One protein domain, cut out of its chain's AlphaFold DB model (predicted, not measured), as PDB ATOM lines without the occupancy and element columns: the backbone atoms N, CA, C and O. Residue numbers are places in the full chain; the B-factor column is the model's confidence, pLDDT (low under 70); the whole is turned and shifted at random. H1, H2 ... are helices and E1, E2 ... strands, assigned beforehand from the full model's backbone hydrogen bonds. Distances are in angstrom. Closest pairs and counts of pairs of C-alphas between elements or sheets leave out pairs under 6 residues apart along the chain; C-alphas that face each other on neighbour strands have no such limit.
ATOM      1  N   ASP A   7     -12.276  34.383 -26.258       79.19
ATOM      2  CA  ASP A   7     -12.733  33.715 -25.038       79.19
ATOM      3  C   ASP A   7     -11.571  33.483 -24.054       79.19
ATOM      4  O   ASP A   7     -10.533  32.942 -24.434       79.19
ATOM      5  N   ILE A   8     -11.723  33.892 -22.786       80.19
ATOM      6  CA  ILE A   8     -10.699  33.710 -21.739       80.19
ATOM      7  C   ILE A   8     -11.274  33.268 -20.387       80.19
ATOM      8  O   ILE A   8     -12.415  33.577 -20.037       80.19
ATOM      9  N   THR A   9     -10.434  32.614 -19.576       69.19
ATOM     10  CA  THR A   9     -10.803  32.069 -18.254       69.19
ATOM     11  C   THR A   9     -10.748  33.067 -17.098       69.19
ATOM     12  O   THR A   9     -11.474  32.900 -16.117       69.19
ATOM     13  N   ARG A  10      -9.892  34.098 -17.162       61.38
ATOM     14  CA  ARG A  10      -9.653  35.031 -16.042       61.38
ATOM     15  C   ARG A  10     -10.363  36.366 -16.250       61.38
ATOM     16  O   ARG A  10     -10.111  37.033 -17.243       61.38
ATOM     17  N   LEU A  11     -11.170  36.767 -15.263       48.66
ATOM     18  CA  LEU A  11     -12.041  37.958 -15.255       48.66
ATOM     19  C   LEU A  11     -11.290  39.302 -15.063       48.66
ATOM     20  O   LEU A  11     -11.786  40.366 -15.430       48.66
ATOM     21  N   ALA A  12     -10.085  39.270 -14.482       45.62
ATOM     22  CA  ALA A  12      -9.364  40.480 -14.068       45.62
ATOM     23  C   ALA A  12      -8.604  41.199 -15.213       45.62
ATOM     24  O   ALA A  12      -8.758  42.414 -15.345       45.62
ATOM     25  N   PRO A  13      -7.875  40.510 -16.117       50.22
ATOM     26  CA  PRO A  13      -7.344  41.138 -17.333       50.22
ATOM     27  C   PRO A  13      -8.447  41.547 -18.325       50.22
ATOM     28  O   PRO A  13      -8.235  42.426 -19.153       50.22
ATOM     29  N   THR A  14      -9.641  40.950 -18.232       50.34
ATOM     30  CA  THR A  14     -10.784  41.196 -19.131       50.34
ATOM     31  C   THR A  14     -11.348  42.603 -18.979       50.34
ATOM     32  O   THR A  14     -11.701  43.225 -19.978       50.34
ATOM     33  N   ALA A  15     -11.427  43.122 -17.749       44.88
ATOM     34  CA  ALA A  15     -11.972  44.451 -17.481       44.88
ATOM     35  C   ALA A  15     -11.022  45.562 -17.960       44.88
ATOM     36  O   ALA A  15     -11.454  46.470 -18.666       44.88
ATOM     37  N   VAL A  16      -9.718  45.450 -17.672       46.81
ATOM     38  CA  VAL A  16      -8.692  46.402 -18.146       46.81
ATOM     39  C   VAL A  16      -8.504  46.310 -19.667       46.81
ATOM     40  O   VAL A  16      -8.370  47.339 -20.327       46.81
ATOM     41  N   ALA A  17      -8.591  45.115 -20.264       50.34
ATOM     42  CA  ALA A  17      -8.549  44.942 -21.719       50.34
ATOM     43  C   ALA A  17      -9.815  45.470 -22.421       50.34
ATOM     44  O   ALA A  17      -9.708  46.105 -23.471       50.34
ATOM     45  N   ARG A  18     -11.017  45.292 -21.852       54.44
ATOM     46  CA  ARG A  18     -12.247  45.882 -22.414       54.44
ATOM     47  C   ARG A  18     -12.287  47.402 -22.265       54.44
ATOM     48  O   ARG A  18     -12.667  48.077 -23.214       54.44
ATOM     49  N   LEU A  19     -11.864  47.944 -21.124       47.47
ATOM     50  CA  LEU A  19     -11.881  49.392 -20.875       47.47
ATOM     51  C   LEU A  19     -10.725  50.125 -21.580       47.47
ATOM     52  O   LEU A  19     -10.934  51.202 -22.130       47.47
ATOM     53  N   GLY A  20      -9.527  49.534 -21.628       53.47
ATOM     54  CA  GLY A  20      -8.336  50.136 -22.239       53.47
ATOM     55  C   GLY A  20      -8.174  49.848 -23.735       53.47
ATOM     56  O   GLY A  20      -7.866  50.759 -24.510       53.47
ATOM     57  N   TYR A  21      -8.426  48.607 -24.171       51.94
ATOM     58  CA  TYR A  21      -8.185  48.134 -25.546       51.94
ATOM     59  C   TYR A  21      -9.464  47.896 -26.362       51.94
ATOM     60  O   TYR A  21      -9.377  47.810 -27.585       51.94
ATOM     61  N   GLN A  22     -10.639  47.854 -25.721       61.81
ATOM     62  CA  GLN A  22     -11.945  47.589 -26.355       61.81
ATOM     63  C   GLN A  22     -12.001  46.268 -27.138       61.81
ATOM     64  O   GLN A  22     -12.802  46.112 -28.054       61.81
ATOM     65  N   LEU A  23     -11.145  45.311 -26.779       63.41
ATOM     66  CA  LEU A  23     -11.076  43.998 -27.415       63.41
ATOM     67  C   LEU A  23     -12.342  43.171 -27.101       63.41
ATOM     68  O   LEU A  23     -12.864  43.287 -25.984       63.41
ATOM     69  N   PRO A  24     -12.814  42.303 -28.022       67.25
ATOM     70  CA  PRO A  24     -14.042  41.511 -27.874       67.25
ATOM     71  C   PRO A  24     -13.837  40.313 -26.931       67.25
ATOM     72  O   PRO A  24     -14.086  39.165 -27.288       67.25
ATOM     73  N   TYR A  25     -13.338  40.572 -25.722       73.44
ATOM     74  CA  TYR A  25     -13.100  39.529 -24.737       73.44
ATOM     75  C   TYR A  25     -14.432  38.966 -24.239       73.44
ATOM     76  O   TYR A  25     -15.280  39.717 -23.742       73.44
ATOM     77  N   CYS A  26     -14.579  37.654 -24.317       77.50
ATOM     78  CA  CYS A  26     -15.677  36.879 -23.771       77.50
ATOM     79  C   CYS A  26     -15.164  36.129 -22.539       77.50
ATOM     80  O   CYS A  26     -14.070  35.564 -22.538       77.50
ATOM     81  N   TRP A  27     -15.930  36.166 -21.456       83.25
ATOM     82  CA  TRP A  27     -15.645  35.361 -20.283       83.25
ATOM     83  C   TRP A  27     -16.188  33.954 -20.496       83.25
ATOM     84  O   TRP A  27     -17.392  33.780 -20.704       83.25
ATOM     85  N   SER A  28     -15.303  32.964 -20.396       86.06
ATOM     86  CA  SER A  28     -15.621  31.578 -20.730       86.06
ATOM     87  C   SER A  28     -14.999  30.618 -19.724       86.06
ATOM     88  O   SER A  28     -13.882  30.817 -19.245       86.06
ATOM     89  N   ALA A  29     -15.726  29.558 -19.382       91.00
ATOM     90  CA  ALA A  29     -15.136  28.414 -18.702       91.00
ATOM     91  C   ALA A  29     -14.350  27.612 -19.735       91.00
ATOM     92  O   ALA A  29     -14.922  27.229 -20.750       91.00
ATOM     93  N   MET A  30     -13.064  27.359 -19.495       93.00
ATOM     94  CA  MET A  30     -12.247  26.567 -20.414       93.00
ATOM     95  C   MET A  30     -11.525  25.450 -19.678       93.00
ATOM     96  O   MET A  30     -11.131  25.600 -18.520       93.00
ATOM     97  N   ARG A  31     -11.334  24.334 -20.373       94.75
ATOM     98  CA  ARG A  31     -10.574  23.182 -19.900       94.75
ATOM     99  C   ARG A  31      -9.713  22.669 -21.043       94.75
ATOM    100  O   ARG A  31     -10.190  22.519 -22.162       94.75
ATOM    101  N   ILE A  32      -8.456  22.381 -20.729       95.44
ATOM    102  CA  ILE A  32      -7.516  21.744 -21.646       95.44
ATOM    103  C   ILE A  32      -7.142  20.403 -21.027       95.44
ATOM    104  O   ILE A  32      -6.804  20.334 -19.844       95.44
ATOM    105  N   GLY A  33      -7.270  19.333 -21.801       96.44
ATOM    106  CA  GLY A  33      -6.826  17.998 -21.422       96.44
ATOM    107  C   GLY A  33      -5.848  17.465 -22.455       96.44
ATOM    108  O   GLY A  33      -6.074  17.631 -23.649       96.44
ATOM    109  N   GLN A  34      -4.789  16.800 -22.004       96.81
ATOM    110  CA  GLN A  34      -3.801  16.190 -22.884       96.81
ATOM    111  C   GLN A  34      -3.572  14.728 -22.499       96.81
ATOM    112  O   GLN A  34      -3.460  14.392 -21.319       96.81
ATOM    113  N   ARG A  35      -3.499  13.858 -23.508       96.69
ATOM    114  CA  ARG A  35      -3.089  12.458 -23.375       96.69
ATOM    115  C   ARG A  35      -2.165  12.101 -24.535       96.69
ATOM    116  O   ARG A  35      -2.626  11.946 -25.665       96.69
ATOM    117  N   GLY A  36      -0.874  11.950 -24.245       96.00
ATOM    118  CA  GLY A  36       0.150  11.834 -25.287       96.00
ATOM    119  C   GLY A  36       0.115  13.061 -26.203       96.00
ATOM    120  O   GLY A  36       0.038  14.189 -25.717       96.00
ATOM    121  N   GLU A  37       0.073  12.831 -27.513       97.00
ATOM    122  CA  GLU A  37      -0.034  13.893 -28.522       97.00
ATOM    123  C   GLU A  37      -1.475  14.371 -28.777       97.00
ATOM    124  O   GLU A  37      -1.689  15.262 -29.596       97.00
ATOM    125  N   ARG A  38      -2.490  13.794 -28.115       98.19
ATOM    126  CA  ARG A  38      -3.884  14.228 -28.279       98.19
ATOM    127  C   ARG A  38      -4.241  15.298 -27.257       98.19
ATOM    128  O   ARG A  38      -4.152  15.055 -26.052       98.19
ATOM    129  N   ILE A  39      -4.706  16.445 -27.743       98.12
ATOM    130  CA  ILE A  39      -5.132  17.585 -26.932       98.12
ATOM    131  C   ILE A  39      -6.612  17.856 -27.197       98.12
ATOM    132  O   ILE A  39      -7.046  17.908 -28.347       98.12
ATOM    133  N   ALA A  40      -7.378  18.018 -26.122       98.06
ATOM    134  CA  ALA A  40      -8.778  18.409 -26.144       98.06
ATOM    135  C   ALA A  40      -8.935  19.798 -25.519       98.06
ATOM    136  O   ALA A  40      -8.556  20.014 -24.363       98.06
ATOM    137  N   TYR A  41      -9.523  20.714 -26.280       96.31
ATOM    138  CA  TYR A  41      -9.893  22.056 -25.861       96.31
ATOM    139  C   TYR A  41     -11.402  22.121 -25.702       96.31
ATOM    140  O   TYR A  41     -12.143  21.788 -26.623       96.31
ATOM    141  N   LEU A  42     -11.846  22.562 -24.534       96.56
ATOM    142  CA  LEU A  42     -13.246  22.804 -24.222       96.56
ATOM    143  C   LEU A  42     -13.397  24.254 -23.789       96.56
ATOM    144  O   LEU A  42     -12.640  24.717 -22.933       96.56
ATOM    145  N   ALA A  43     -14.388  24.944 -24.338       94.44
ATOM    146  CA  ALA A  43     -14.790  26.274 -23.917       94.44
ATOM    147  C   ALA A  43     -16.318  26.371 -23.843       94.44
ATOM    148  O   ALA A  43     -17.020  25.865 -24.713       94.44
ATOM    149  N   GLU A  44     -16.829  27.046 -22.818       94.69
ATOM    150  CA  GLU A  44     -18.231  27.444 -22.707       94.69
ATOM    151  C   GLU A  44     -18.299  28.920 -22.321       94.69
ATOM    152  O   GLU A  44     -17.845  29.323 -21.243       94.69
ATOM    153  N   ARG A  45     -18.859  29.737 -23.211       92.00
ATOM    154  CA  ARG A  45     -19.023  31.170 -23.000       92.00
ATOM    155  C   ARG A  45     -20.053  31.435 -21.922       92.00
ATOM    156  O   ARG A  45     -21.207  31.045 -22.038       92.00
ATOM    157  N   ARG A  46     -19.656  32.176 -20.896       89.38
ATOM    158  CA  ARG A  46     -20.550  32.639 -19.829       89.38
ATOM    159  C   ARG A  46     -21.117  34.017 -20.131       89.38
ATOM    160  O   ARG A  46     -22.253  34.302 -19.773       89.38
ATOM    161  N   TRP A  47     -20.324  34.873 -20.774       83.00
ATOM    162  CA  TRP A  47     -20.717  36.234 -21.129       83.00
ATOM    163  C   TRP A  47     -19.761  36.831 -22.177       83.00
ATOM    164  O   TRP A  47     -18.572  36.519 -22.134       83.00
ATOM    165  N   PRO A  48     -20.186  37.741 -23.072       79.06
ATOM    166  CA  PRO A  48     -21.541  38.248 -23.293       79.06
ATOM    167  C   PRO A  48     -22.438  37.218 -23.985       79.06
ATOM    168  O   PRO A  48     -22.027  36.084 -24.218       79.06
ATOM    169  N   ALA A  49     -23.679  37.611 -24.276       81.12
ATOM    170  CA  ALA A  49     -24.588  36.795 -25.067       81.12
ATOM    171  C   ALA A  49     -24.009  36.496 -26.472       81.12
ATOM    172  O   ALA A  49     -23.265  37.328 -27.001       81.12
ATOM    173  N   PRO A  50     -24.369  35.357 -27.091       87.06
ATOM    174  CA  PRO A  50     -25.156  34.266 -26.512       87.06
ATOM    175  C   PRO A  50     -24.352  33.484 -25.456       87.06
ATOM    176  O   PRO A  50     -23.262  32.986 -25.716       87.06
ATOM    177  N   ALA A  51     -24.880  33.415 -24.231       88.00
ATOM    178  CA  ALA A  51     -24.279  32.622 -23.164       88.00
ATOM    179  C   ALA A  51     -24.578  31.137 -23.406       88.00
ATOM    180  O   ALA A  51     -25.608  30.792 -23.980       88.00
ATOM    181  N   GLY A  52     -23.676  30.263 -22.976       91.50
ATOM    182  CA  GLY A  52     -23.743  28.829 -23.236       91.50
ATOM    183  C   GLY A  52     -23.200  28.415 -24.605       91.50
ATOM    184  O   GLY A  52     -23.226  27.225 -24.903       91.50
ATOM    185  N   THR A  53     -22.682  29.335 -25.432       93.88
ATOM    186  CA  THR A  53     -21.964  28.948 -26.658       93.88
ATOM    187  C   THR A  53     -20.767  28.079 -26.303       93.88
ATOM    188  O   THR A  53     -19.941  28.463 -25.473       93.88
ATOM    189  N   ARG A  54     -20.671  26.915 -26.944       94.75
ATOM    190  CA  ARG A  54     -19.637  25.916 -26.681       94.75
ATOM    191  C   ARG A  54     -18.665  25.793 -27.843       94.75
ATOM    192  O   ARG A  54     -19.020  26.051 -28.988       94.75
ATOM    193  N   SER A  55     -17.450  25.384 -27.508       94.25
ATOM    194  CA  SER A  55     -16.439  24.923 -28.451       94.25
ATOM    195  C   SER A  55     -15.764  23.686 -27.885       94.25
ATOM    196  O   SER A  55     -15.347  23.678 -26.722       94.25
ATOM    197  N   HIS A  56     -15.668  22.644 -28.697       96.12
ATOM    198  CA  HIS A  56     -14.963  21.416 -28.403       96.12
ATOM    199  C   HIS A  56     -14.109  21.030 -29.605       96.12
ATOM    200  O   HIS A  56     -14.608  20.670 -30.670       96.12
ATOM    201  N   VAL A  57     -12.796  21.090 -29.412       96.62
ATOM    202  CA  VAL A  57     -11.817  20.774 -30.449       96.62
ATOM    203  C   VAL A  57     -10.870  19.715 -29.921       96.62
ATOM    204  O   VAL A  57     -10.260  19.893 -28.866       96.62
ATOM    205  N   VAL A  58     -10.719  18.618 -30.660       97.94
ATOM    206  CA  VAL A  58      -9.729  17.580 -30.358       97.94
ATOM    207  C   VAL A  58      -8.773  17.459 -31.527       97.94
ATOM    208  O   VAL A  58      -9.188  17.173 -32.652       97.94
ATOM    209  N   VAL A  59      -7.487  17.641 -31.250       98.19
ATOM    210  CA  VAL A  59      -6.405  17.511 -32.229       98.19
ATOM    211  C   VAL A  59      -5.372  16.507 -31.752       98.19
ATOM    212  O   VAL A  59      -5.189  16.291 -30.556       98.19
ATOM    213  N   GLU A  60      -4.684  15.891 -32.699       98.38
ATOM    214  CA  GLU A  60      -3.482  15.102 -32.461       98.38
ATOM    215  C   GLU A  60      -2.306  15.814 -33.106       98.38
ATOM    216  O   GLU A  60      -2.345  16.127 -34.300       98.38
ATOM    217  N   VAL A  61      -1.299  16.120 -32.296       98.19
ATOM    218  CA  VAL A  61      -0.152  16.912 -32.719       98.19
ATOM    219  C   VAL A  61       0.900  16.001 -33.351       98.19
ATOM    220  O   VAL A  61       1.330  15.012 -32.767       98.19
ATOM    221  N   GLY A  62       1.292  16.328 -34.577       97.44
ATOM    222  CA  GLY A  62       2.275  15.605 -35.379       97.44
ATOM    223  C   GLY A  62       3.637  16.289 -35.382       97.44
ATOM    224  O   GLY A  62       3.970  17.067 -34.495       97.44
ATOM    225  N   GLU A  63       4.466  16.002 -36.372       97.19
ATOM    226  CA  GLU A  63       5.837  16.516 -36.430       97.19
ATOM    227  C   GLU A  63       5.904  18.041 -36.621       97.19
ATOM    228  O   GLU A  63       4.913  18.705 -36.942       97.19
ATOM    229  N   ARG A  64       7.084  18.619 -36.374       96.88
ATOM    230  CA  ARG A  64       7.339  20.043 -36.614       96.88
ATOM    231  C   ARG A  64       7.253  20.332 -38.111       96.88
ATOM    232  O   ARG A  64       7.851  19.610 -38.893       96.88
ATOM    233  N   VAL A  65       6.566  21.414 -38.476       97.19
ATOM    234  CA  VAL A  65       6.570  21.917 -39.855       97.19
ATOM    235  C   VAL A  65       7.949  22.512 -40.122       97.19
ATOM    236  O   VAL A  65       8.363  23.450 -39.427       97.19
ATOM    237  N   SER A  66       8.677  21.955 -41.087       95.12
ATOM    238  CA  SER A  66       9.961  22.509 -41.513       95.12
ATOM    239  C   SER A  66       9.774  23.818 -42.285       95.12
ATOM    240  O   SER A  66       8.679  24.164 -42.726       95.12
ATOM    241  N   GLU A  67      10.858  24.568 -42.470       91.56
ATOM    242  CA  GLU A  67      10.822  25.806 -43.254       91.56
ATOM    243  C   GLU A  67      10.430  25.555 -44.720       91.56
ATOM    244  O   GLU A  67       9.675  26.336 -45.287       91.56
ATOM    245  N   ALA A  68      10.855  24.428 -45.300       94.19
ATOM    246  CA  ALA A  68      10.511  24.045 -46.669       94.19
ATOM    247  C   ALA A  68       9.031  23.649 -46.844       94.19
ATOM    248  O   ALA A  68       8.498  23.727 -47.948       94.19
ATOM    249  N   GLU A  69       8.366  23.220 -45.769       95.06
ATOM    250  CA  GLU A  69       6.953  22.816 -45.779       95.06
ATOM    251  C   GLU A  69       5.993  23.965 -45.461       95.06
ATOM    252  O   GLU A  69       4.777  23.818 -45.631       95.06
ATOM    253  N   ARG A  70       6.507  25.105 -44.978       93.69
ATOM    254  CA  ARG A  70       5.673  26.270 -44.683       93.69
ATOM    255  C   ARG A  70       5.015  26.789 -45.953       93.69
ATOM    256  O   ARG A  70       5.661  27.070 -46.958       93.69
ATOM    257  N   THR A  71       3.702  26.952 -45.879       95.31
ATOM    258  CA  THR A  71       2.906  27.517 -46.964       95.31
ATOM    259  C   THR A  71       2.682  29.017 -46.751       95.31
ATOM    260  O   THR A  71       2.695  29.490 -45.613       95.31
ATOM    261  N   PRO A  72       2.343  29.782 -47.806       95.06
ATOM    262  CA  PRO A  72       1.932  31.179 -47.645       95.06
ATOM    263  C   PRO A  72       0.745  31.364 -46.687       95.06
ATOM    264  O   PRO A  72       0.608  32.415 -46.062       95.06
ATOM    265  N   LEU A  73      -0.119  30.348 -46.555       95.19
ATOM    266  CA  LEU A  73      -1.226  30.369 -45.602       95.19
ATOM    267  C   LEU A  73      -0.737  30.199 -44.153       95.19
ATOM    268  O   LEU A  73      -1.247  30.897 -43.276       95.19
ATOM    269  N   ASP A  74       0.261  29.344 -43.904       95.12
ATOM    270  CA  ASP A  74       0.898  29.204 -42.585       95.12
ATOM    271  C   ASP A  74       1.464  30.553 -42.117       95.12
ATOM    272  O   ASP A  74       1.211  30.992 -40.990       95.12
ATOM    273  N   ASP A  75       2.173  31.251 -43.006       93.06
ATOM    274  CA  ASP A  75       2.740  32.566 -42.714       93.06
ATOM    275  C   ASP A  75       1.642  33.623 -42.541       93.06
ATOM    276  O   ASP A  75       1.662  34.384 -41.577       93.06
ATOM    277  N   PHE A  76       0.618  33.645 -43.399       92.00
ATOM    278  CA  PHE A  76      -0.497  34.588 -43.258       92.00
ATOM    279  C   PHE A  76      -1.240  34.442 -41.918       92.00
ATOM    280  O   PHE A  76      -1.673  35.444 -41.331       92.00
ATOM    281  N   LEU A  77      -1.415  33.207 -41.442       91.06
ATOM    282  CA  LEU A  77      -2.121  32.910 -40.197       91.06
ATOM    283  C   LEU A  77      -1.253  33.162 -38.955       91.06
ATOM    284  O   LEU A  77      -1.781  33.648 -37.956       91.06
ATOM    285  N   SER A  78       0.053  32.882 -39.015       91.44
ATOM    286  CA  SER A  78       0.946  32.934 -37.845       91.44
ATOM    287  C   SER A  78       1.820  34.192 -37.752       91.44
ATOM    288  O   SER A  78       2.165  34.621 -36.653       91.44
ATOM    289  N   ALA A  79       2.158  34.830 -38.870       90.12
ATOM    290  CA  ALA A  79       3.094  35.947 -38.937       90.12
ATOM    291  C   ALA A  79       2.339  37.292 -38.939       90.12
ATOM    292  O   ALA A  79       2.235  37.996 -39.948       90.12
ATOM    293  N   ARG A  80       1.713  37.638 -37.800       88.44
ATOM    294  CA  ARG A  80       0.826  38.813 -37.692       88.44
ATOM    295  C   ARG A  80       1.263  39.797 -36.607       88.44
ATOM    296  O   ARG A  80       0.701  39.830 -35.520       88.44
ATOM    297  N   TRP A  81       2.106  40.753 -36.988       90.44
ATOM    298  CA  TRP A  81       2.669  41.789 -36.100       90.44
ATOM    299  C   TRP A  81       1.755  42.975 -35.761       90.44
ATOM    300  O   TRP A  81       2.190  44.070 -35.392       90.44
ATOM    301  N   SER A  82       0.451  42.839 -35.960       89.75
ATOM    302  CA  SER A  82      -0.500  43.893 -35.603       89.75
ATOM    303  C   SER A  82      -1.852  43.300 -35.296       89.75
ATOM    304  O   SER A  82      -2.353  42.478 -36.065       89.75
ATOM    305  N   LEU A  83      -2.475  43.774 -34.228       85.69
ATOM    306  CA  LEU A  83      -3.864  43.486 -33.904       85.69
ATOM    307  C   LEU A  83      -4.726  44.706 -34.214       85.69
ATOM    308  O   LEU A  83      -4.290  45.840 -34.012       85.69
ATOM    309  N   TYR A  84      -5.936  44.456 -34.701       85.69
ATOM    310  CA  TYR A  84      -6.932  45.466 -35.028       85.69
ATOM    311  C   TYR A  84      -8.229  45.182 -34.280       85.69
ATOM    312  O   TYR A  84      -8.619  44.023 -34.119       85.69
ATOM    313  N   VAL A  85      -8.884  46.253 -33.844       78.44
ATOM    314  CA  VAL A  85     -10.136  46.209 -33.086       78.44
ATOM    315  C   VAL A  85     -11.056  47.305 -33.595       78.44
ATOM    316  O   VAL A  85     -10.636  48.464 -33.653       78.44
ATOM    317  N   ALA A  86     -12.298  46.961 -33.928       79.25
ATOM    318  CA  ALA A  86     -13.340  47.960 -34.127       79.25
ATOM    319  C   ALA A  86     -13.978  48.333 -32.787       79.25
ATOM    320  O   ALA A  86     -14.366  47.483 -31.989       79.25
ATOM    321  N   THR A  87     -14.087  49.633 -32.550       75.88
ATOM    322  CA  THR A  87     -14.825  50.194 -31.420       75.88
ATOM    323  C   THR A  87     -16.328  50.196 -31.727       75.88
ATOM    324  O   THR A  87     -16.699  50.301 -32.897       75.88
ATOM    325  N   PRO A  88     -17.216  50.214 -30.715       74.31
ATOM    326  CA  PRO A  88     -18.661  50.357 -30.938       74.31
ATOM    327  C   PRO A  88     -19.067  51.627 -31.708       74.31
ATOM    328  O   PRO A  88     -20.158  51.691 -32.258       74.31
ATOM    329  N   ARG A  89     -18.192  52.643 -31.762       80.94
ATOM    330  CA  ARG A  89     -18.389  53.891 -32.523       80.94
ATOM    331  C   ARG A  89     -17.854  53.817 -33.963       80.94
ATOM    332  O   ARG A  89     -17.745  54.841 -34.625       80.94
ATOM    333  N   GLY A  90     -17.449  52.635 -34.431       81.44
ATOM    334  CA  GLY A  90     -16.950  52.408 -35.790       81.44
ATOM    335  C   GLY A  90     -15.488  52.804 -36.031       81.44
ATOM    336  O   GLY A  90     -14.977  52.614 -37.129       81.44
ATOM    337  N   HIS A  91     -14.768  53.330 -35.034       83.56
ATOM    338  CA  HIS A  91     -13.326  53.576 -35.175       83.56
ATOM    339  C   HIS A  91     -12.532  52.275 -35.122       83.56
ATOM    340  O   HIS A  91     -12.880  51.381 -34.355       83.56
ATOM    341  N   VAL A  92     -11.417  52.217 -35.849       86.44
ATOM    342  CA  VAL A  92     -10.461  51.109 -35.764       86.44
ATOM    343  C   VAL A  92      -9.267  51.532 -34.918       86.44
ATOM    344  O   VAL A  92      -8.722  52.627 -35.074       86.44
ATOM    345  N   ARG A  93      -8.846  50.658 -34.005       85.62
ATOM    346  CA  ARG A  93      -7.602  50.795 -33.244       85.62
ATOM    347  C   ARG A  93      -6.641  49.688 -33.644       85.62
ATOM    348  O   ARG A  93      -7.063  48.553 -33.850       85.62
ATOM    349  N   ARG A  94      -5.358  50.022 -33.726       88.38
ATOM    350  CA  ARG A  94      -4.257  49.112 -34.026       88.38
ATOM    351  C   ARG A  94      -3.280  49.084 -32.859       88.38
ATOM    352  O   ARG A  94      -2.862  50.141 -32.394       88.38
ATOM    353  N   SER A  95      -2.861  47.892 -32.451       87.50
ATOM    354  CA  SER A  95      -1.677  47.720 -31.598       87.50
ATOM    355  C   SER A  95      -0.626  46.920 -32.353       87.50
ATOM    356  O   SER A  95      -0.971  46.028 -33.132       87.50
ATOM    357  N   LEU A  96       0.646  47.251 -32.142       91.31
ATOM    358  CA  LEU A  96       1.746  46.427 -32.635       91.31
ATOM    359  C   LEU A  96       1.836  45.165 -31.785       91.31
ATOM    360  O   LEU A  96       1.622  45.217 -30.572       91.31
ATOM    361  N   VAL A  97       2.113  44.051 -32.443       89.44
ATOM    362  CA  VAL A  97       2.350  42.764 -31.801       89.44
ATOM    363  C   VAL A  97       3.758  42.358 -32.180       89.44
ATOM    364  O   VAL A  97       4.084  42.346 -33.364       89.44
ATOM    365  N   ASP A  98       4.571  42.063 -31.184       91.56
ATOM    366  CA  ASP A  98       5.903  41.518 -31.377       91.56
ATOM    367  C   ASP A  98       5.920  40.077 -30.880       91.56
ATOM    368  O   ASP A  98       5.411  39.776 -29.797       91.56
ATOM    369  N   HIS A  99       6.425  39.187 -31.725       91.94
ATOM    370  CA  HIS A  99       6.583  37.773 -31.429       91.94
ATOM    371  C   HIS A  99       7.590  37.164 -32.409       91.94
ATOM    372  O   HIS A  99       7.687  37.576 -33.571       91.94
ATOM    373  N   GLY A 100       8.309  36.138 -31.954       91.44
ATOM    374  CA  GLY A 100       9.131  35.307 -32.832       91.44
ATOM    375  C   GLY A 100       8.284  34.428 -33.767       91.44
ATOM    376  O   GLY A 100       7.060  34.345 -33.617       91.44
ATOM    377  N   PRO A 101       8.895  33.739 -34.744       91.44
ATOM    378  CA  PRO A 101       8.185  32.776 -35.578       91.44
ATOM    379  C   PRO A 101       7.511  31.690 -34.732       91.44
ATOM    380  O   PRO A 101       8.137  31.103 -33.852       91.44
ATOM    381  N   TRP A 102       6.250  31.380 -35.036       94.00
ATOM    382  CA  TRP A 102       5.524  30.339 -34.311       94.00
ATOM    383  C   TRP A 102       6.149  28.955 -34.562       94.00
ATOM    384  O   TRP A 102       6.409  28.608 -35.725       94.00
ATOM    385  N   PRO A 103       6.357  28.131 -33.517       94.50
ATOM    386  CA  PRO A 103       6.806  26.751 -33.667       94.50
ATOM    387  C   PRO A 103       5.634  25.875 -34.132       94.50
ATOM    388  O   PRO A 103       4.992  25.182 -33.342       94.50
ATOM    389  N   LEU A 104       5.323  25.952 -35.429       97.00
ATOM    390  CA  LEU A 104       4.219  25.215 -36.038       97.00
ATOM    391  C   LEU A 104       4.523  23.712 -36.099       97.00
ATOM    392  O   LEU A 104       5.620  23.291 -36.471       97.00
ATOM    393  N   ARG A 105       3.518  22.903 -35.770       97.81
ATOM    394  CA  ARG A 105       3.495  21.449 -35.951       97.81
ATOM    395  C   ARG A 105       2.305  21.056 -36.821       97.81
ATOM    396  O   ARG A 105       1.259  21.720 -36.804       97.81
ATOM    397  N   HIS A 106       2.451  19.960 -37.561       97.75
ATOM    398  CA  HIS A 106       1.316  19.300 -38.194       97.75
ATOM    399  C   HIS A 106       0.294  18.931 -37.122       97.75
ATOM    400  O   HIS A 106       0.647  18.609 -35.989       97.75
ATOM    401  N   ALA A 107      -0.985  18.995 -37.465       97.69
ATOM    402  CA  ALA A 107      -2.043  18.614 -36.550       97.69
ATOM    403  C   ALA A 107      -3.164  17.935 -37.323       97.69
ATOM    404  O   ALA A 107      -3.587  18.410 -38.378       97.69
ATOM    405  N   ARG A 108      -3.646  16.823 -36.777       97.50
ATOM    406  CA  ARG A 108      -4.806  16.111 -37.297       97.50
ATOM    407  C   ARG A 108      -6.010  16.423 -36.429       97.50
ATOM    408  O   ARG A 108      -5.984  16.195 -35.221       97.50
ATOM    409  N   LEU A 109      -7.066  16.928 -37.054       97.31
ATOM    410  CA  LEU A 109      -8.338  17.161 -36.390       97.31
ATOM    411  C   LEU A 109      -9.073  15.832 -36.186       97.31
ATOM    412  O   LEU A 109      -9.255  15.070 -37.132       97.31
ATOM    413  N   HIS A 110      -9.494  15.570 -34.953       97.00
ATOM    414  CA  HIS A 110     -10.284  14.392 -34.576       97.00
ATOM    415  C   HIS A 110     -11.734  14.732 -34.263       97.00
ATOM    416  O   HIS A 110     -12.622  13.918 -34.491       97.00
ATOM    417  N   HIS A 111     -11.969  15.920 -33.713       95.88
ATOM    418  CA  HIS A 111     -13.301  16.393 -33.370       95.88
ATOM    419  C   HIS A 111     -13.347  17.914 -33.453       95.88
ATOM    420  O   HIS A 111     -12.404  18.584 -33.025       95.88
ATOM    421  N   LEU A 112     -14.446  18.430 -33.994       94.94
ATOM    422  CA  LEU A 112     -14.756  19.847 -34.066       94.94
ATOM    423  C   LEU A 112     -16.262  20.022 -33.906       94.94
ATOM    424  O   LEU A 112     -17.030  19.616 -34.774       94.94
ATOM    425  N   ASP A 113     -16.642  20.640 -32.803       93.12
ATOM    426  CA  ASP A 113     -17.965  21.199 -32.559       93.12
ATOM    427  C   ASP A 113     -17.733  22.614 -32.027       93.12
ATOM    428  O   ASP A 113     -17.334  22.788 -30.876       93.12
ATOM    429  N   ASP A 114     -17.844  23.624 -32.892       91.94
ATOM    430  CA  ASP A 114     -17.458  24.995 -32.559       91.94
ATOM    431  C   ASP A 114     -18.558  26.013 -32.862       91.94
ATOM    432  O   ASP A 114     -18.673  26.544 -33.966       91.94
ATOM    433  N   GLY A 115     -19.325  26.358 -31.829       91.69
ATOM    434  CA  GLY A 115     -20.316  27.424 -31.894       91.69
ATOM    435  C   GLY A 115     -19.724  28.832 -31.778       91.69
ATOM    436  O   GLY A 115     -20.448  29.805 -32.001       91.69
ATOM    437  N   LEU A 116     -18.439  28.992 -31.424       89.75
ATOM    438  CA  LEU A 116     -17.834  30.321 -31.252       89.75
ATOM    439  C   LEU A 116     -17.660  31.043 -32.588       89.75
ATOM    440  O   LEU A 116     -17.802  32.266 -32.633       89.75
ATOM    441  N   THR A 117     -17.407  30.301 -33.667       89.56
ATOM    442  CA  THR A 117     -17.297  30.867 -35.016       89.56
ATOM    443  C   THR A 117     -18.644  31.435 -35.490       89.56
ATOM    444  O   THR A 117     -18.708  32.592 -35.917       89.56
ATOM    445  N   THR A 118     -19.745  30.706 -35.275       89.50
ATOM    446  CA  THR A 118     -21.114  31.196 -35.524       89.50
ATOM    447  C   THR A 118     -21.471  32.376 -34.625       89.50
ATOM    448  O   THR A 118     -21.995  33.383 -35.099       89.50
ATOM    449  N   ALA A 119     -21.119  32.323 -33.336       88.56
ATOM    450  CA  ALA A 119     -21.330  33.439 -32.413       88.56
ATOM    451  C   ALA A 119     -20.505  34.692 -32.768       88.56
ATOM    452  O   ALA A 119     -20.834  35.786 -32.309       88.56
ATOM    453  N   ALA A 120     -19.450  34.551 -33.575       86.06
ATOM    454  CA  ALA A 120     -18.677  35.653 -34.145       86.06
ATOM    455  C   ALA A 120     -19.259  36.192 -35.471       86.06
ATOM    456  O   ALA A 120     -18.710  37.145 -36.022       86.06
ATOM    457  N   GLY A 121     -20.370  35.624 -35.959       89.25
ATOM    458  CA  GLY A 121     -21.089  36.067 -37.157       89.25
ATOM    459  C   GLY A 121     -20.718  35.329 -38.444       89.25
ATOM    460  O   GLY A 121     -21.041  35.815 -39.527       89.25
ATOM    461  N   TYR A 122     -20.038  34.183 -38.350       89.62
ATOM    462  CA  TYR A 122     -19.615  33.400 -39.509       89.62
ATOM    463  C   TYR A 122     -20.426  32.117 -39.659       89.62
ATOM    464  O   TYR A 122     -20.440  31.281 -38.761       89.62
ATOM    465  N   ASP A 123     -21.034  31.926 -40.826       88.38
ATOM    466  CA  ASP A 123     -21.706  30.678 -41.178       88.38
ATOM    467  C   ASP A 123     -20.707  29.673 -41.779       88.38
ATOM    468  O   ASP A 123     -20.328  29.745 -42.954       88.38
ATOM    469  N   VAL A 124     -20.232  28.763 -40.930       85.19
ATOM    470  CA  VAL A 124     -19.287  27.689 -41.282       85.19
ATOM    471  C   VAL A 124     -19.778  26.314 -40.831       85.19
ATOM    472  O   VAL A 124     -19.014  25.347 -40.848       85.19
ATOM    473  N   GLU A 125     -21.036  26.216 -40.408       81.38
ATOM    474  CA  GLU A 125     -21.584  24.988 -39.844       81.38
ATOM    475  C   GLU A 125     -21.493  23.834 -40.857       81.38
ATOM    476  O   GLU A 125     -21.733  23.996 -42.056       81.38
ATOM    477  N   GLY A 126     -21.051  22.665 -40.386       82.19
ATOM    478  CA  GLY A 126     -20.849  21.478 -41.222       82.19
ATOM    479  C   GLY A 126     -19.654  21.535 -42.187       82.19
ATOM    480  O   GLY A 126     -19.430  20.565 -42.913       82.19
ATOM    481  N   ARG A 127     -18.862  22.619 -42.210       87.38
ATOM    482  CA  ARG A 127     -17.685  22.733 -43.087       87.38
ATOM    483  C   ARG A 127     -16.408  22.360 -42.328       87.38
ATOM    484  O   ARG A 127     -16.066  23.039 -41.360       87.38
ATOM    485  N   PRO A 128     -15.662  21.320 -42.750       87.06
ATOM    486  CA  PRO A 128     -14.379  21.021 -42.129       87.06
ATOM    487  C   PRO A 128     -13.374  22.146 -42.428       87.06
ATOM    488  O   PRO A 128     -13.427  22.753 -43.504       87.06
ATOM    489  N   PRO A 129     -12.427  22.424 -41.516       92.44
ATOM    490  CA  PRO A 129     -11.383  23.398 -41.780       92.44
ATOM    491  C   PRO A 129     -10.510  22.927 -42.943       92.44
ATOM    492  O   PRO A 129     -10.100  21.769 -43.013       92.44
ATOM    493  N   THR A 130     -10.181  23.849 -43.842       92.75
ATOM    494  CA  THR A 130      -9.293  23.585 -44.984       92.75
ATOM    495  C   THR A 130      -7.820  23.529 -44.583       92.75
ATOM    496  O   THR A 130      -6.979  23.090 -45.366       92.75
ATOM    497  N   HIS A 131      -7.491  23.982 -43.372       94.56
ATOM    498  CA  HIS A 131      -6.132  24.058 -42.868       94.56
ATOM    499  C   HIS A 131      -6.111  23.912 -41.342       94.56
ATOM    500  O   HIS A 131      -6.899  24.549 -40.645       94.56
ATOM    501  N   VAL A 132      -5.205  23.076 -40.825       96.44
ATOM    502  CA  VAL A 132      -5.044  22.820 -39.386       96.44
ATOM    503  C   VAL A 132      -3.554  22.744 -39.046       96.44
ATOM    504  O   VAL A 132      -2.793  21.995 -39.669       96.44
ATOM    505  N   ARG A 133      -3.149  23.513 -38.032       97.00
ATOM    506  CA  ARG A 133      -1.808  23.513 -37.433       97.00
ATOM    507  C   ARG A 133      -1.921  23.596 -35.926       97.00
ATOM    508  O   ARG A 133      -2.857  24.196 -35.402       97.00
ATOM    509  N   TYR A 134      -0.936  23.033 -35.244       96.75
ATOM    510  CA  TYR A 134      -0.721  23.292 -33.831       96.75
ATOM    511  C   TYR A 134       0.389  24.330 -33.688       96.75
ATOM    512  O   TYR A 134       1.491  24.136 -34.202       96.75
ATOM    513  N   GLY A 135       0.096  25.433 -33.004       94.06
ATOM    514  CA  GLY A 135       1.105  26.394 -32.576       94.06
ATOM    515  C   GLY A 135       1.592  26.028 -31.182       94.06
ATOM    516  O   GLY A 135       0.776  25.925 -30.269       94.06
ATOM    517  N   GLY A 136       2.896  25.805 -31.020       88.38
ATOM    518  CA  GLY A 136       3.493  25.710 -29.686       88.38
ATOM    519  C   GLY A 136       3.601  27.073 -28.996       88.38
ATOM    520  O   GLY A 136       3.138  28.089 -29.519       88.38
ATOM    521  N   ASP A 137       4.244  27.081 -27.832       88.69
ATOM    522  CA  ASP A 137       4.418  28.294 -27.037       88.69
ATOM    523  C   ASP A 137       5.251  29.345 -27.783       88.69
ATOM    524  O   ASP A 137       6.257  29.038 -28.429       88.69
ATOM    525  N   VAL A 138       4.815  30.598 -27.686       89.44
ATOM    526  CA  VAL A 138       5.509  31.758 -28.241       89.44
ATOM    527  C   VAL A 138       5.352  32.936 -27.289       89.44
ATOM    528  O   VAL A 138       4.257  33.211 -26.796       89.44
ATOM    529  N   ASP A 139       6.451  33.642 -27.041       88.81
ATOM    530  CA  ASP A 139       6.415  34.890 -26.290       88.81
ATOM    531  C   ASP A 139       5.807  35.994 -27.157       88.81
ATOM    532  O   ASP A 139       6.216  36.212 -28.302       88.81
ATOM    533  N   VAL A 140       4.810  36.690 -26.607       85.12
ATOM    534  CA  VAL A 140       4.079  37.751 -27.304       85.12
ATOM    535  C   VAL A 140       4.090  39.024 -26.473       85.12
ATOM    536  O   VAL A 140       3.605  39.047 -25.340       85.12
ATOM    537  N   ALA A 141       4.558  40.114 -27.074       84.81
ATOM    538  CA  ALA A 141       4.422  41.459 -26.538       84.81
ATOM    539  C   ALA A 141       3.393  42.252 -27.350       84.81
ATOM    540  O   ALA A 141       3.405  42.267 -28.581       84.81
ATOM    541  N   VAL A 142       2.485  42.942 -26.657       84.94
ATOM    542  CA  VAL A 142       1.441  43.761 -27.283       84.94
ATOM    543  C   VAL A 142       1.618  45.212 -26.862       84.94
ATOM    544  O   VAL A 142       1.522  45.549 -25.684       84.94
ATOM    545  N   GLY A 143       1.861  46.079 -27.843       83.75
ATOM    546  CA  GLY A 143       2.003  47.514 -27.626       83.75
ATOM    547  C   GLY A 143       0.686  48.206 -27.262       83.75
ATOM    548  O   GLY A 143      -0.398  47.621 -27.297       83.75
ATOM    549  N   LEU A 144       0.764  49.498 -26.941       84.25
ATOM    550  CA  LEU A 144      -0.428  50.307 -26.684       84.25
ATOM    551  C   LEU A 144      -1.256  50.528 -27.971       84.25
ATOM    552  O   LEU A 144      -0.691  50.701 -29.055       84.25
ATOM    553  N   PRO A 145      -2.592  50.584 -27.857       81.81
ATOM    554  CA  PRO A 145      -3.497  50.724 -28.989       81.81
ATOM    555  C   PRO A 145      -3.565  52.176 -29.475       81.81
ATOM    556  O   PRO A 145      -3.902  53.086 -28.714       81.81
ATOM    557  N   ARG A 146      -3.333  52.392 -30.771       86.44
ATOM    558  CA  ARG A 146      -3.447  53.691 -31.454       86.44
ATOM    559  C   ARG A 146      -4.641  53.695 -32.403       86.44
ATOM    560  O   ARG A 146      -4.976  52.661 -32.973       86.44
ATOM    561  N   ARG A 147      -5.309  54.837 -32.571       85.88
ATOM    562  CA  ARG A 147      -6.376  54.979 -33.574       85.88
ATOM    563  C   ARG A 147      -5.772  54.869 -34.978       85.88
ATOM    564  O   ARG A 147      -4.662  55.338 -35.205       85.88
ATOM    565  N   VAL A 148      -6.494  54.222 -35.884       84.88
ATOM    566  CA  VAL A 148      -6.201  54.215 -37.318       84.88
ATOM    567  C   VAL A 148      -7.095  55.279 -37.950       84.88
ATOM    568  O   VAL A 148      -8.317  55.180 -37.820       84.88
ATOM    569  N   GLY A 149      -6.497  56.298 -38.568       69.69
ATOM    570  CA  GLY A 149      -7.198  57.477 -39.088       69.69
ATOM    571  C   GLY A 149      -6.670  58.764 -38.487       69.69
ATOM    572  O   GLY A 149      -6.885  58.963 -37.267       69.69
TER     573      GLY A 149
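This is residues 7 to 149 of the 149 residues of an uncharacterized protein of Nitriliruptor sp (UniProt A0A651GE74). The domain is an open, hollow ring, a loose barrel-like frame: the curled sheet E1-E2-E3-E6-E7 makes one wall, and the smaller sheet of E4, E5, E8 and E9 stands across the hollow from E1 and E2. H1 sits at the E1 edge, where the ring stays open. The printed part has 143 residues with three named helices and nine named strands, in the order H1 E1 E2 E3 H2 E4 E5 E6 H3 E7 E8 E9; both sheets are antiparallel and the class is mixed, helices and strands. It is compact, with a radius of gyration of the C-alphas of 16.6 A, and spans 43 by 36 by 29 A.

Start at residues 7 to 8, which pair, parallel, with residues 26 to 27 of E1, residues 25 to 35. H1, residues 11 to 20, only grazes this sheet; its closest C-alphas to E1 are those of Thr 14 and Tyr 25, 6.3 A apart. E1, E2, residues 38 to 47, and E3, residues 54 to 64, form a meander, each strand the antiparallel neighbour of the one before: look for N 31 and O 42 at 2.9 A, and N 41 and O 57 at 2.8 A. H2, residues 72 to 78, only grazes the sheet too. The hairpin of E4, residues 82 to 86, and E5, residues 92 to 99, has N 85 and O 93 at 2.9 A. E6, residues 104 to 114, is E3's neighbour, with N 58 and O 111 at 2.9 A, and bends by 85 degrees at residue 111. H3, residues 115 to 119, is over none of the strands, at a height over the sheet of 6.2 A. E7, residues 133 to 135, is an edge strand beside E6, with N 105 and O 134 at 2.8 A. E8, residues 140 to 142, and E9, residues 146 to 148, lie on the other side of E5 from E4: find N 98 and O 141 at 2.9 A, and N 94 and O 146 at 2.8 A. Every O i to N i+4 pair is within hydrogen-bond range in H2 and H3, and 4 of 6 in H1.

Find C-alpha 11 at (-12.041, 37.958, -15.255); H1 runs 14.5 A from there. E1 measures 28.9 A, E2 28.6 A, E3 29.3 A, E5 22.1 A and E6 22.0 A. E9 ends at C-alpha 148, (-6.201, 54.215, -37.318).

The C-alphas farthest apart, of Gly 36 and Gly 149, are 48.2 A apart. The printed part has no cut. The link from H3 to E7, residues 120 to 132, is long. Confidence is under 70 at residues 9 to 24 and residue 149.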